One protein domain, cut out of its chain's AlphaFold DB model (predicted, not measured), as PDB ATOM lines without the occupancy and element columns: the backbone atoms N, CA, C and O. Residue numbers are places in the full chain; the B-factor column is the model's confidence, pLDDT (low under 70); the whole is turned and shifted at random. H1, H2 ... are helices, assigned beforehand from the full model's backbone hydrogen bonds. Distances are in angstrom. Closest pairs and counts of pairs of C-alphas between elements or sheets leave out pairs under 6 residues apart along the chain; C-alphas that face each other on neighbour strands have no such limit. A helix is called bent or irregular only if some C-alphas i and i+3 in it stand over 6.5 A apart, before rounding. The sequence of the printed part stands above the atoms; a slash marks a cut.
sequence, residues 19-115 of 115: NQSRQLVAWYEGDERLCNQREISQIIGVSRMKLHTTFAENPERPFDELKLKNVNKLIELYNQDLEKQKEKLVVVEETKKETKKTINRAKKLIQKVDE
ATOM      1  N   ASN A  19     168.113 189.429 277.721       82.94
ATOM      2  CA  ASN A  19     167.925 190.633 276.910       82.94
ATOM      3  C   ASN A  19     168.911 191.747 277.281       82.94
ATOM      4  O   ASN A  19     169.365 192.489 276.415       82.94
ATOM      5  N   GLN A  20     169.240 191.869 278.565       82.06
ATOM      6  CA  GLN A  20     170.177 192.863 279.077       82.06
ATOM      7  C   GLN A  20     171.618 192.537 278.680       82.06
ATOM      8  O   GLN A  20     172.339 193.436 278.254       82.06
ATOM      9  N   SER A  21     172.006 191.260 278.760       86.31
ATOM     10  CA  SER A  21     173.307 190.792 278.271       86.31
ATOM     11  C   SER A  21     173.447 191.079 276.777       86.31
ATOM     12  O   SER A  21     174.367 191.785 276.375       86.31
ATOM     13  N   ARG A  22     172.468 190.660 275.961       85.38
ATOM     14  CA  ARG A  22     172.476 190.900 274.508       85.38
ATOM     15  C   ARG A  22     172.556 192.386 274.153       85.38
ATOM     16  O   ARG A  22     173.289 192.751 273.244       85.38
ATOM     17  N   GLN A  23     171.836 193.248 274.874       84.69
ATOM     18  CA  GLN A  23     171.895 194.700 274.663       84.69
ATOM     19  C   GLN A  23     173.278 195.280 274.965       84.69
ATOM     20  O   GLN A  23     173.772 196.098 274.192       84.69
ATOM     21  N   LEU A  24     173.904 194.861 276.066       86.88
ATOM     22  CA  LEU A  24     175.240 195.323 276.432       86.88
ATOM     23  C   LEU A  24     176.313 194.782 275.488       86.88
ATOM     24  O   LEU A  24     177.240 195.521 275.170       86.88
ATOM     25  N   VAL A  25     176.181 193.537 275.017       88.38
ATOM     26  CA  VAL A  25     177.077 192.950 274.008       88.38
ATOM     27  C   VAL A  25     176.955 193.728 272.702       88.38
ATOM     28  O   VAL A  25     177.951 194.256 272.222       88.38
ATOM     29  N   ALA A  26     175.734 193.912 272.193       86.81
ATOM     30  CA  ALA A  26     175.494 194.663 270.962       86.81
ATOM     31  C   ALA A  26     176.002 196.108 271.054       86.81
ATOM     32  O   ALA A  26     176.589 196.625 270.109       86.81
ATOM     33  N   TRP A  27     175.824 196.763 272.204       87.50
ATOM     34  CA  TRP A  27     176.407 198.077 272.446       87.50
ATOM     35  C   TRP A  27     177.937 198.021 272.462       87.50
ATOM     36  O   TRP A  27     178.574 198.817 271.787       87.50
ATOM     37  N   TYR A  28     178.537 197.073 273.187       86.81
ATOM     38  CA  TYR A  28     179.990 196.924 273.300       86.81
ATOM     39  C   TYR A  28     180.675 196.487 271.992       86.81
ATOM     40  O   TYR A  28     181.873 196.718 271.816       86.81
ATOM     41  N   GLU A  29     179.961 195.877 271.061       85.44
ATOM     42  CA  GLU A  29     180.486 195.535 269.737       85.44
ATOM     43  C   GLU A  29     180.161 196.609 268.696       85.44
ATOM     44  O   GLU A  29     180.934 196.802 267.767       85.44
ATOM     45  N   GLY A  30     179.076 197.362 268.887       79.44
ATOM     46  CA  GLY A  30     178.581 198.336 267.922       79.44
ATOM     47  C   GLY A  30     179.470 199.568 267.718       79.44
ATOM     48  O   GLY A  30     180.186 200.022 268.622       79.44
ATOM     49  N   ASP A  31     179.346 200.142 266.520       64.31
ATOM     50  CA  ASP A  31     180.085 201.327 266.063       64.31
ATOM     51  C   ASP A  31     179.434 202.659 266.476       64.31
ATOM     52  O   ASP A  31     180.071 203.708 266.421       64.31
ATOM     53  N   GLU A  32     178.173 202.653 266.923       69.19
ATOM     54  CA  GLU A  32     177.434 203.886 267.259       69.19
ATOM     55  C   GLU A  32     177.749 204.455 268.655       69.19
ATOM     56  O   GLU A  32     177.197 205.485 269.058       69.19
ATOM     57  N   ARG A  33     178.635 203.806 269.414       80.19
ATOM     58  CA  ARG A  33     179.032 204.254 270.754       80.19
ATOM     59  C   ARG A  33     179.723 205.606 270.715       80.19
ATOM     60  O   ARG A  33     180.565 205.861 269.858       80.19
ATOM     61  N   LEU A  34     179.461 206.445 271.716       77.75
ATOM     62  CA  LEU A  34     180.204 207.700 271.866       77.75
ATOM     63  C   LEU A  34     181.524 207.529 272.624       77.75
ATOM     64  O   LEU A  34     182.317 208.468 272.646       77.75
ATOM     65  N   CYS A  35     181.752 206.372 273.253       81.38
ATOM     66  CA  CYS A  35     182.948 206.083 274.040       81.38
ATOM     67  C   CYS A  35     183.824 204.989 273.412       81.38
ATOM     68  O   CYS A  35     183.335 203.956 272.948       81.38
ATOM     69  N   ASN A  36     185.141 205.181 273.482       85.06
ATOM     70  CA  ASN A  36     186.131 204.250 272.941       85.06
ATOM     71  C   ASN A  36     186.403 203.078 273.902       85.06
ATOM     72  O   ASN A  36     186.342 203.227 275.121       85.06
ATOM     73  N   GLN A  37     186.850 201.924 273.385       84.75
ATOM     74  CA  GLN A  37     187.182 200.743 274.213       84.75
ATOM     75  C   GLN A  37     188.180 201.034 275.351       84.75
ATOM     76  O   GLN A  37     188.114 200.425 276.421       84.75
ATOM     77  N   ARG A  38     189.112 201.975 275.148       86.38
ATOM     78  CA  ARG A  38     190.051 202.404 276.195       86.38
ATOM     79  C   ARG A  38     189.327 203.088 277.355       86.38
ATOM     80  O   ARG A  38     189.620 202.778 278.506       86.38
ATOM     81  N   GLU A  39     188.380 203.966 277.061       87.19
ATOM     82  CA  GLU A  39     187.593 204.686 278.066       87.19
ATOM     83  C   GLU A  39     186.700 203.718 278.835       87.19
ATOM     84  O   GLU A  39     186.691 203.731 280.064       87.19
ATOM     85  N   ILE A  40     186.054 202.792 278.121       88.31
ATOM     86  CA  ILE A  40     185.251 201.714 278.710       88.31
ATOM     87  C   ILE A  40     186.090 200.929 279.733       88.31
ATOM     88  O   ILE A  40     185.684 200.763 280.884       88.31
ATOM     89  N   SER A  41     187.307 200.523 279.353       89.38
ATOM     90  CA  SER A  41     188.214 199.778 280.236       89.38
ATOM     91  C   SER A  41     188.610 200.563 281.498       89.38
ATOM     92  O   SER A  41     188.644 200.007 282.598       89.38
ATOM     93  N   GLN A  42     188.845 201.874 281.366       89.62
ATOM     94  CA  GLN A  42     189.224 202.753 282.475       89.62
ATOM     95  C   GLN A  42     188.063 202.997 283.445       89.62
ATOM     96  O   GLN A  42     188.251 202.908 284.656       89.62
ATOM     97  N   ILE A  43     186.865 203.263 282.925       86.62
ATOM     98  CA  ILE A  43     185.672 203.573 283.726       86.62
ATOM     99  C   ILE A  43     185.244 202.347 284.536       86.62
ATOM    100  O   ILE A  43     185.054 202.412 285.760       86.62
ATOM    101  N   ILE A  44     185.169 201.197 283.866       87.38
ATOM    102  CA  ILE A  44     184.778 199.925 284.473       87.38
ATOM    103  C   ILE A  44     185.862 199.429 285.438       87.38
ATOM    104  O   ILE A  44     185.545 198.828 286.465       87.38
ATOM    105  N   GLY A  45     187.133 199.738 285.166       87.50
ATOM    106  CA  GLY A  45     188.267 199.262 285.955       87.50
ATOM    107  C   GLY A  45     188.628 197.811 285.635       87.50
ATOM    108  O   GLY A  45     189.013 197.054 286.524       87.50
ATOM    109  N   VAL A  46     188.467 197.410 284.373       89.69
ATOM    110  CA  VAL A  46     188.829 196.085 283.852       89.69
ATOM    111  C   VAL A  46     189.776 196.290 282.681       89.69
ATOM    112  O   VAL A  46     189.528 197.131 281.823       89.69
ATOM    113  N   SER A  47     190.878 195.539 282.637       89.56
ATOM    114  CA  SER A  47     191.826 195.648 281.529       89.56
ATOM    115  C   SER A  47     191.173 195.232 280.207       89.56
ATOM    116  O   SER A  47     190.342 194.326 280.166       89.56
ATOM    117  N   ARG A  48     191.594 195.856 279.100       88.31
ATOM    118  CA  ARG A  48     191.123 195.482 277.752       88.31
ATOM    119  C   ARG A  48     191.360 194.005 277.445       88.31
ATOM    120  O   ARG A  48     190.500 193.369 276.854       88.31
ATOM    121  N   MET A  49     192.494 193.466 277.900       88.56
ATOM    122  CA  MET A  49     192.806 192.044 277.758       88.56
ATOM    123  C   MET A  49     191.775 191.179 278.481       88.56
ATOM    124  O   MET A  49     191.241 190.256 277.889       88.56
ATOM    125  N   LYS A  50     191.428 191.522 279.728       89.00
ATOM    126  CA  LYS A  50     190.423 190.773 280.483       89.00
ATOM    127  C   LYS A  50     189.047 190.843 279.823       89.00
ATOM    128  O   LYS A  50     188.386 189.819 279.754       89.00
ATOM    129  N   LEU A  51     188.644 192.008 279.305       87.44
ATOM    130  CA  LEU A  51     187.410 192.123 278.519       87.44
ATOM    131  C   LEU A  51     187.459 191.206 277.288       87.44
ATOM    132  O   LEU A  51     186.541 190.430 277.071       87.44
ATOM    133  N   HIS A  52     188.552 191.222 276.527       87.38
ATOM    134  CA  HIS A  52     188.708 190.337 275.372       87.38
ATOM    135  C   HIS A  52     188.614 188.850 275.757       87.38
ATOM    136  O   HIS A  52     187.900 188.092 275.108       87.38
ATOM    137  N   THR A  53     189.279 188.435 276.838       90.06
ATOM    138  CA  THR A  53     189.215 187.057 277.346       90.06
ATOM    139  C   THR A  53     187.794 186.662 277.736       90.06
ATOM    140  O   THR A  53     187.330 185.617 277.302       90.06
ATOM    141  N   THR A  54     187.061 187.517 278.457       88.62
ATOM    142  CA  THR A  54     185.677 187.208 278.855       88.62
ATOM    143  C   THR A  54     184.738 187.023 277.661       88.62
ATOM    144  O   THR A  54     183.864 186.165 277.699       88.62
ATOM    145  N   PHE A  55     184.949 187.778 276.578       87.69
ATOM    146  CA  PHE A  55     184.190 187.619 275.332       87.69
ATOM    147  C   PHE A  55     184.570 186.352 274.560       87.69
ATOM    148  O   PHE A  55     183.721 185.777 273.885       87.69
ATOM    149  N   ALA A  56     185.819 185.896 274.672       86.56
ATOM    150  CA  ALA A  56     186.270 184.656 274.050       86.56
ATOM    151  C   ALA A  56     185.801 183.405 274.815       86.56
ATOM    152  O   ALA A  56     185.459 182.404 274.193       86.56
ATOM    153  N   GLU A  57     185.793 183.454 276.149       88.25
ATOM    154  CA  GLU A  57     185.425 182.320 277.008       88.25
ATOM    155  C   GLU A  57     183.908 182.111 277.086       88.25
ATOM    156  O   GLU A  57     183.445 180.972 277.059       88.25
ATOM    157  N   ASN A  58     183.128 183.194 277.150       85.56
ATOM    158  CA  ASN A  58     181.673 183.128 277.229       85.56
ATOM    159  C   ASN A  58     181.027 184.173 276.300       85.56
ATOM    160  O   ASN A  58     180.638 185.248 276.756       85.56
ATOM    161  N   PRO A  59     180.892 183.876 274.995       82.19
ATOM    162  CA  PRO A  59     180.372 184.837 274.023       82.19
ATOM    163  C   PRO A  59     178.890 185.182 274.241       82.19
ATOM    164  O   PRO A  59     178.455 186.273 273.883       82.19
ATOM    165  N   GLU A  60     178.100 184.291 274.851       82.00
ATOM    166  CA  GLU A  60     176.677 184.555 275.110       82.00
ATOM    167  C   GLU A  60     176.458 185.485 276.313       82.00
ATOM    168  O   GLU A  60     175.548 186.327 276.311       82.00
ATOM    169  N   ARG A  61     177.273 185.335 277.365       82.12
ATOM    170  CA  ARG A  61     177.173 186.118 278.606       82.12
ATOM    171  C   ARG A  61     178.547 186.526 279.145       82.12
ATOM    172  O   ARG A  61     178.907 186.173 280.268       82.12
ATOM    173  N   PRO A  62     179.303 187.347 278.402       85.56
ATOM    174  CA  PRO A  62     180.681 187.683 278.764       85.56
ATOM    175  C   PRO A  62     180.783 188.500 280.055       85.56
ATOM    176  O   PRO A  62     181.811 188.518 280.728       85.56
ATOM    177  N   PHE A  63     179.706 189.191 280.428       86.38
ATOM    178  CA  PHE A  63     179.679 190.032 281.619       86.38
ATOM    179  C   PHE A  63     179.414 189.257 282.916       86.38
ATOM    180  O   PHE A  63     179.646 189.825 283.983       86.38
ATOM    181  N   ASP A  64     178.990 187.990 282.846       83.94
ATOM    182  CA  ASP A  64     178.768 187.150 284.035       83.94
ATOM    183  C   ASP A  64     180.102 186.805 284.733       83.94
ATOM    184  O   ASP A  64     180.156 186.675 285.954       83.94
ATOM    185  N   GLU A  65     181.210 186.778 283.981       83.94
ATOM    186  CA  GLU A  65     182.581 186.587 284.488       83.94
ATOM    187  C   GLU A  65     183.152 187.832 285.204       83.94
ATOM    188  O   GLU A  65     184.246 187.826 285.791       83.94
ATOM    189  N   LEU A  66     182.441 188.963 285.145       85.44
ATOM    190  CA  LEU A  66     182.867 190.213 285.762       85.44
ATOM    191  C   LEU A  66     182.271 190.379 287.161       85.44
ATOM    192  O   LEU A  66     181.136 190.026 287.457       85.44
ATOM    193  N   LYS A  67     183.036 191.030 288.045       86.00
ATOM    194  CA  LYS A  67     182.528 191.422 289.366       86.00
ATOM    195  C   LYS A  67     181.326 192.354 289.201       86.00
ATOM    196  O   LYS A  67     181.401 193.301 288.420       86.00
ATOM    197  N   LEU A  68     180.306 192.192 290.045       82.88
ATOM    198  CA  LEU A  68     179.091 193.018 290.030       82.88
ATOM    199  C   LEU A  68     179.372 194.531 290.005       82.88
ATOM    200  O   LEU A  68     178.754 195.274 289.253       82.88
ATOM    201  N   LYS A  69     180.372 194.996 290.766       84.19
ATOM    202  CA  LYS A  69     180.801 196.407 290.759       84.19
ATOM    203  C   LYS A  69     181.198 196.903 289.361       84.19
ATOM    204  O   LYS A  69     180.936 198.052 289.021       84.19
ATOM    205  N   ASN A  70     181.846 196.054 288.573       87.19
ATOM    206  CA  ASN A  70     182.305 196.383 287.228       87.19
ATOM    207  C   ASN A  70     181.126 196.364 286.250       87.19
ATOM    208  O   ASN A  70     180.989 197.282 285.446       87.19
ATOM    209  N   VAL A  71     180.234 195.379 286.376       85.31
ATOM    210  CA  VAL A  71     178.993 195.304 285.590       85.31
ATOM    211  C   VAL A  71     178.114 196.534 285.843       85.31
ATOM    212  O   VAL A  71     177.649 197.157 284.896       85.31
ATOM    213  N   ASN A  72     177.975 196.977 287.094       83.69
ATOM    214  CA  ASN A  72     177.211 198.183 287.431       83.69
ATOM    215  C   ASN A  72     177.780 199.442 286.763       83.69
ATOM    216  O   ASN A  72     177.031 200.221 286.181       83.69
ATOM    217  N   LYS A  73     179.105 199.607 286.764       85.94
ATOM    218  CA  LYS A  73     179.771 200.720 286.068       85.94
ATOM    219  C   LYS A  73     179.589 200.668 284.550       85.94
ATOM    220  O   LYS A  73     179.415 201.705 283.919       85.94
ATOM    221  N   LEU A  74     179.640 199.472 283.960       86.75
ATOM    222  CA  LEU A  74     179.370 199.258 282.536       86.75
ATOM    223  C   LEU A  74     177.938 199.693 282.191       86.75
ATOM    224  O   LEU A  74     177.725 200.386 281.202       86.75
ATOM    225  N   ILE A  75     176.969 199.327 283.030       84.00
ATOM    226  CA  ILE A  75     175.564 199.707 282.856       84.00
ATOM    227  C   ILE A  75     175.372 201.221 283.000       84.00
ATOM    228  O   ILE A  75     174.636 201.825 282.222       84.00
ATOM    229  N   GLU A  76     176.014 201.850 283.987       84.56
ATOM    230  CA  GLU A  76     175.985 203.310 284.145       84.56
ATOM    231  C   GLU A  76     176.508 204.008 282.888       84.56
ATOM    232  O   GLU A  76     175.856 204.920 282.379       84.56
ATOM    233  N   LEU A  77     177.630 203.531 282.347       87.94
ATOM    234  CA  LEU A  77     178.209 204.054 281.115       87.94
ATOM    235  C   LEU A  77     177.267 203.873 279.916       87.94
ATOM    236  O   LEU A  77     177.057 204.817 279.160       87.94
ATOM    237  N   TYR A  78     176.652 202.697 279.778       87.00
ATOM    238  CA  TYR A  78     175.663 202.417 278.737       87.00
ATOM    239  C   TYR A  78     174.468 203.381 278.792       87.00
ATOM    240  O   TYR A  78     174.068 203.948 277.776       87.00
ATOM    241  N   ASN A  79     173.910 203.616 279.983       82.88
ATOM    242  CA  ASN A  79     172.781 204.532 280.148       82.88
ATOM    243  C   ASN A  79     173.165 205.979 279.807       82.88
ATOM    244  O   ASN A  79     172.399 206.665 279.130       82.88
ATOM    245  N   GLN A  80     174.352 206.426 280.227       84.94
ATOM    246  CA  GLN A  80     174.865 207.752 279.877       84.94
ATOM    247  C   GLN A  80     175.058 207.912 278.366       84.94
ATOM    248  O   GLN A  80     174.783 208.980 277.820       84.94
ATOM    249  N   ASP A  81     175.521 206.865 277.685       84.25
ATOM    250  CA  ASP A  81     175.711 206.875 276.237       84.25
ATOM    251  C   ASP A  81     174.370 207.012 275.498       84.25
ATOM    252  O   ASP A  81     174.215 207.883 274.640       84.25
ATOM    253  N   LEU A  82     173.353 206.247 275.913       81.31
ATOM    254  CA  LEU A  82     171.994 206.348 275.371       81.31
ATOM    255  C   LEU A  82     171.359 207.728 275.588       81.31
ATOM    256  O   LEU A  82     170.631 208.221 274.721       81.31
ATOM    257  N   GLU A  83     171.580 208.345 276.749       79.31
ATOM    258  CA  GLU A  83     171.087 209.696 277.033       79.31
ATOM    259  C   GLU A  83     171.752 210.725 276.112       79.31
ATOM    260  O   GLU A  83     171.055 211.492 275.445       79.31
ATOM    261  N   LYS A  84     173.078 210.664 275.963       79.25
ATOM    262  CA  LYS A  84     173.833 211.559 275.073       79.25
ATOM    263  C   LYS A  84     173.474 211.381 273.598       79.25
ATOM    264  O   LYS A  84     173.400 212.365 272.861       79.25
ATOM    265  N   GLN A  85     173.239 210.153 273.138       75.12
ATOM    266  CA  GLN A  85     172.783 209.901 271.767       75.12
ATOM    267  C   GLN A  85     171.415 210.542 271.505       75.12
ATOM    268  O   GLN A  85     171.217 211.171 270.464       75.12
ATOM    269  N   LYS A  86     170.481 210.454 272.459       72.06
ATOM    270  CA  LYS A  86     169.174 211.117 272.345       72.06
ATOM    271  C   LYS A  86     169.302 212.631 272.304       72.06
ATOM    272  O   LYS A  86     168.657 213.253 271.467       72.06
ATOM    273  N   GLU A  87     170.137 213.221 273.154       68.56
ATOM    274  CA  GLU A  87     170.396 214.664 273.124       68.56
ATOM    275  C   GLU A  87     170.937 215.106 271.760       68.56
ATOM    276  O   GLU A  87     170.422 216.057 271.176       68.56
ATOM    277  N   LYS A  88     171.897 214.367 271.186       63.66
ATOM    278  CA  LYS A  88     172.401 214.644 269.831       63.66
ATOM    279  C   LYS A  88     171.299 214.565 268.774       63.66
ATOM    280  O   LYS A  88     171.229 215.437 267.914       63.66
ATOM    281  N   LEU A  89     170.431 213.556 268.833       60.69
ATOM    282  CA  LEU A  89     169.316 213.415 267.891       60.69
ATOM    283  C   LEU A  89     168.320 214.580 268.001       60.69
ATOM    284  O   LEU A  89     167.901 215.113 266.975       60.69
ATOM    285  N   VAL A  90     167.995 215.020 269.220       60.91
ATOM    286  CA  VAL A  90     167.105 216.170 269.461       60.91
ATOM    287  C   VAL A  90     167.712 217.453 268.890       60.91
ATOM    288  O   VAL A  90     167.044 218.157 268.134       60.91
ATOM    289  N   VAL A  91     168.999 217.715 269.144       59.75
ATOM    290  CA  VAL A  91     169.706 218.890 268.604       59.75
ATOM    291  C   VAL A  91     169.756 218.864 267.070       59.75
ATOM    292  O   VAL A  91     169.548 219.888 266.412       59.75
ATOM    293  N   VAL A  92     169.980 217.698 266.458       58.88
ATOM    294  CA  VAL A  92     169.983 217.547 264.992       58.88
ATOM    295  C   VAL A  92     168.586 217.766 264.395       58.88
ATOM    296  O   VAL A  92     168.450 218.351 263.318       58.88
ATOM    297  N   GLU A  93     167.521 217.326 265.062       53.88
ATOM    298  CA  GLU A  93     166.154 217.589 264.604       53.88
ATOM    299  C   GLU A  93     165.748 219.058 264.751       53.88
ATOM    300  O   GLU A  93     165.080 219.602 263.864       53.88
ATOM    301  N   GLU A  94     166.147 219.714 265.838       52.00
ATOM    302  CA  GLU A  94     165.880 221.134 266.073       52.00
ATOM    303  C   GLU A  94     166.609 222.009 265.050       52.00
ATOM    304  O   GLU A  94     165.970 222.817 264.369       52.00
ATOM    305  N   THR A  95     167.897 221.755 264.813       50.19
ATOM    306  CA  THR A  95     168.682 222.468 263.791       50.19
ATOM    307  C   THR A  95     168.127 222.269 262.377       50.19
ATOM    308  O   THR A  95     168.053 223.231 261.604       50.19
ATOM    309  N   LYS A  96     167.643 221.065 262.026       54.22
ATOM    310  CA  LYS A  96     166.951 220.800 260.744       54.22
ATOM    311  C   LYS A  96     165.624 221.556 260.613       54.22
ATOM    312  O   LYS A  96     165.258 221.977 259.513       54.22
ATOM    313  N   LYS A  97     164.866 221.711 261.701       59.25
ATOM    314  CA  LYS A  97     163.608 222.481 261.700       59.25
ATOM    315  C   LYS A  97     163.875 223.976 261.540       59.25
ATOM    316  O   LYS A  97     163.147 224.633 260.793       59.25
ATOM    317  N   GLU A  98     164.912 224.498 262.186       59.06
ATOM    318  CA  GLU A  98     165.324 225.894 262.033       59.06
ATOM    319  C   GLU A  98     165.777 226.196 260.604       59.06
ATOM    320  O   GLU A  98     165.219 227.097 259.980       59.06
ATOM    321  N   THR A  99     166.666 225.386 260.019       61.75
ATOM    322  CA  THR A  99     167.110 225.578 258.622       61.75
ATOM    323  C   THR A  99     165.948 225.554 257.627       61.75
ATOM    324  O   THR A  99     165.878 226.416 256.750       61.75
ATOM    325  N   LYS A 100     164.975 224.643 257.780       64.75
ATOM    326  CA  LYS A 100     163.766 224.617 256.929       64.75
ATOM    327  C   LYS A 100     162.926 225.892 257.047       64.75
ATOM    328  O   LYS A 100     162.428 226.389 256.036       64.75
ATOM    329  N   LYS A 101     162.768 226.446 258.256       65.88
ATOM    330  CA  LYS A 101     162.059 227.723 258.462       65.88
ATOM    331  C   LYS A 101     162.807 228.886 257.808       65.88
ATOM    332  O   LYS A 101     162.170 229.717 257.161       65.88
ATOM    333  N   THR A 102     164.132 228.919 257.917       61.25
ATOM    334  CA  THR A 102     164.983 229.957 257.315       61.25
ATOM    335  C   THR A 102     164.918 229.925 255.787       61.25
ATOM    336  O   THR A 102     164.702 230.964 255.167       61.25
ATOM    337  N   ILE A 103     164.975 228.735 255.178       70.25
ATOM    338  CA  ILE A 103     164.835 228.549 253.721       70.25
ATOM    339  C   ILE A 103     163.457 229.020 253.232       70.25
ATOM    340  O   ILE A 103     163.362 229.733 252.234       70.25
ATOM    341  N   ASN A 104     162.380 228.684 253.947       72.88
ATOM    342  CA  ASN A 104     161.031 229.132 253.584       72.88
ATOM    343  C   ASN A 104     160.853 230.652 253.722       72.88
ATOM    344  O   ASN A 104     160.130 231.260 252.933       72.88
ATOM    345  N   ARG A 105     161.512 231.279 254.703       66.56
ATOM    346  CA  ARG A 105     161.504 232.738 254.870       66.56
ATOM    347  C   ARG A 105     162.258 233.435 253.736       66.56
ATOM    348  O   ARG A 105     161.747 234.416 253.211       66.56
ATOM    349  N   ALA A 106     163.408 232.899 253.326       71.06
ATOM    350  CA  ALA A 106     164.171 233.407 252.188       71.06
ATOM    351  C   ALA A 106     163.374 233.314 250.876       71.06
ATOM    352  O   ALA A 106     163.257 234.309 250.169       71.06
ATOM    353  N   LYS A 107     162.727 232.171 250.601       74.88
ATOM    354  CA  LYS A 107     161.856 232.008 249.421       74.88
ATOM    355  C   LYS A 107     160.721 233.032 249.379       74.88
ATOM    356  O   LYS A 107     160.504 233.639 248.341       74.88
ATOM    357  N   LYS A 108     160.048 233.276 250.510       79.75
ATOM    358  CA  LYS A 108     158.988 234.297 250.612       79.75
ATOM    359  C   LYS A 108     159.484 235.728 250.399       79.75
ATOM    360  O   LYS A 108     158.692 236.572 250.004       79.75
ATOM    361  N   LEU A 109     160.739 236.024 250.732       69.44
ATOM    362  CA  LEU A 109     161.324 237.349 250.519       69.44
ATOM    363  C   LEU A 109     161.686 237.567 249.050       69.44
ATOM    364  O   LEU A 109     161.390 238.631 248.530       69.44
ATOM    365  N   ILE A 110     162.246 236.555 248.380       68.88
ATOM    366  CA  ILE A 110     162.536 236.598 246.937       68.88
ATOM    367  C   ILE A 110     161.239 236.805 246.146       68.88
ATOM    368  O   ILE A 110     161.140 237.721 245.343       68.88
ATOM    369  N   GLN A 111     160.196 236.041 246.481       77.94
ATOM    370  CA  GLN A 111     158.887 236.137 245.829       77.94
ATOM    371  C   GLN A 111     158.202 237.507 245.978       77.94
ATOM    372  O   GLN A 111     157.315 237.812 245.198       77.94
ATOM    373  N   LYS A 112     158.591 238.311 246.979       73.00
ATOM    374  CA  LYS A 112     158.088 239.679 247.198       73.00
ATOM    375  C   LYS A 112     158.865 240.759 246.441       73.00
ATOM    376  O   LYS A 112     158.436 241.902 246.456       73.00
ATOM    377  N   VAL A 113     160.048 240.434 245.925       68.62
ATOM    378  CA  VAL A 113     160.904 241.369 245.174       68.62
ATOM    379  C   VAL A 113     160.656 241.239 243.669       68.62
ATOM    380  O   VAL A 113     160.856 242.204 242.944       68.62
ATOM    381  N   ASP A 114     160.205 240.064 243.224       54.38
ATOM    382  CA  ASP A 114     159.852 239.785 241.827       54.38
ATOM    383  C   ASP A 114     158.381 240.139 241.473       54.38
ATOM    384  O   ASP A 114     157.968 239.922 240.333       54.38
ATOM    385  N   GLU A 115     157.598 240.668 242.428       49.88
ATOM    386  CA  GLU A 115     156.292 241.344 242.224       49.88
ATOM    387  C   GLU A 115     156.480 242.867 242.152       49.88
ATOM    388  O   GLU A 115     155.845 243.494 241.272       49.88
TER     389      GLU A 115
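What this domain is: This is residues 19 to 115 of the 115 residues of an uncharacterized protein of Listeria booriae (UniProt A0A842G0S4). One long, straight helix, H4, has a small compact head at its beginning and sticks out of it as an arm with residues 86 to 110, followed by residues 111 to 115. The head holds three short helices, H1, H2 and H3, gathered about the first part of H4: H2 packs on H4 and on H3, H1 only just meets H4, and H3 has no contact with H4. The printed part has 97 residues with four named helices, in the order H1, H2, H3, H4, and no named strand; its class is all helix. The whole is extended, with a radius of gyration of the C-alphas of 22.0 A, and spans 74 by 21 by 21 A, the arm making the length.

Where its parts are: H4, residues 68 to 110, is the longest helix, 63.5 A from first to last C-alpha; it runs from C-alpha 68 at (179.091, 193.018, 290.030) to C-alpha 110 at (162.536, 236.598, 246.937). H1, residues 19 to 29, begins at C-alpha 19 at (167.925, 190.633, 276.910) and is 15.3 A long. H2 is residues 37 to 44, 10.6 A long, and H3 is residues 48 to 57, 14.4 A long. No helix is bent.

How they stand to each other: H4 touches H2 with its residues 70 to 77 alone; the closest C-alphas, those of Ile 44 and Asn 70, are 5.1 A apart. The two helices stand at a steep tilt of 55 degrees and run opposite ways. With its residues 75 to 78 alone H4 only just touches H1, with 3 pairs of C-alphas within 8 A, the closest being those of Leu 24 and Tyr 78 at 7.5 A. H1 and H4 run the same way at a steep tilt of 69 degrees, only just short of about perpendicular. H2 touches H3, about perpendicular at 88 degrees, and their closest C-alphas, those of Ser 41 and Arg 48, are 5.8 A apart. The helix packing is mostly crossed: of these three touching pairs, 0 are at a shallow tilt. H3 is apart from H4 and from H1. H1 and H2 are apart, but only just, with their closest C-alphas 8.2 A apart. In H1, H2, H3 and H4 every O i to N i+4 pair is within hydrogen-bond range.

The domain as a whole: The C-alphas farthest apart, those of Glu 57 and Glu 115, are 74.4 A apart. Residues 86 to 115, of which 86 to 110 belong to H4, stand free; the body without them has 67 residues and spans 31 by 24 by 21 A. The printed part has no cut and ends at the chain's last residue. The link from H2 to H3 is tight, the links from H1 to H2 and from H3 to H4 are short, and no link is long. The mean pLDDT of the printed part is 78.4; 24 residues are under 70, among them residues 87 to 102.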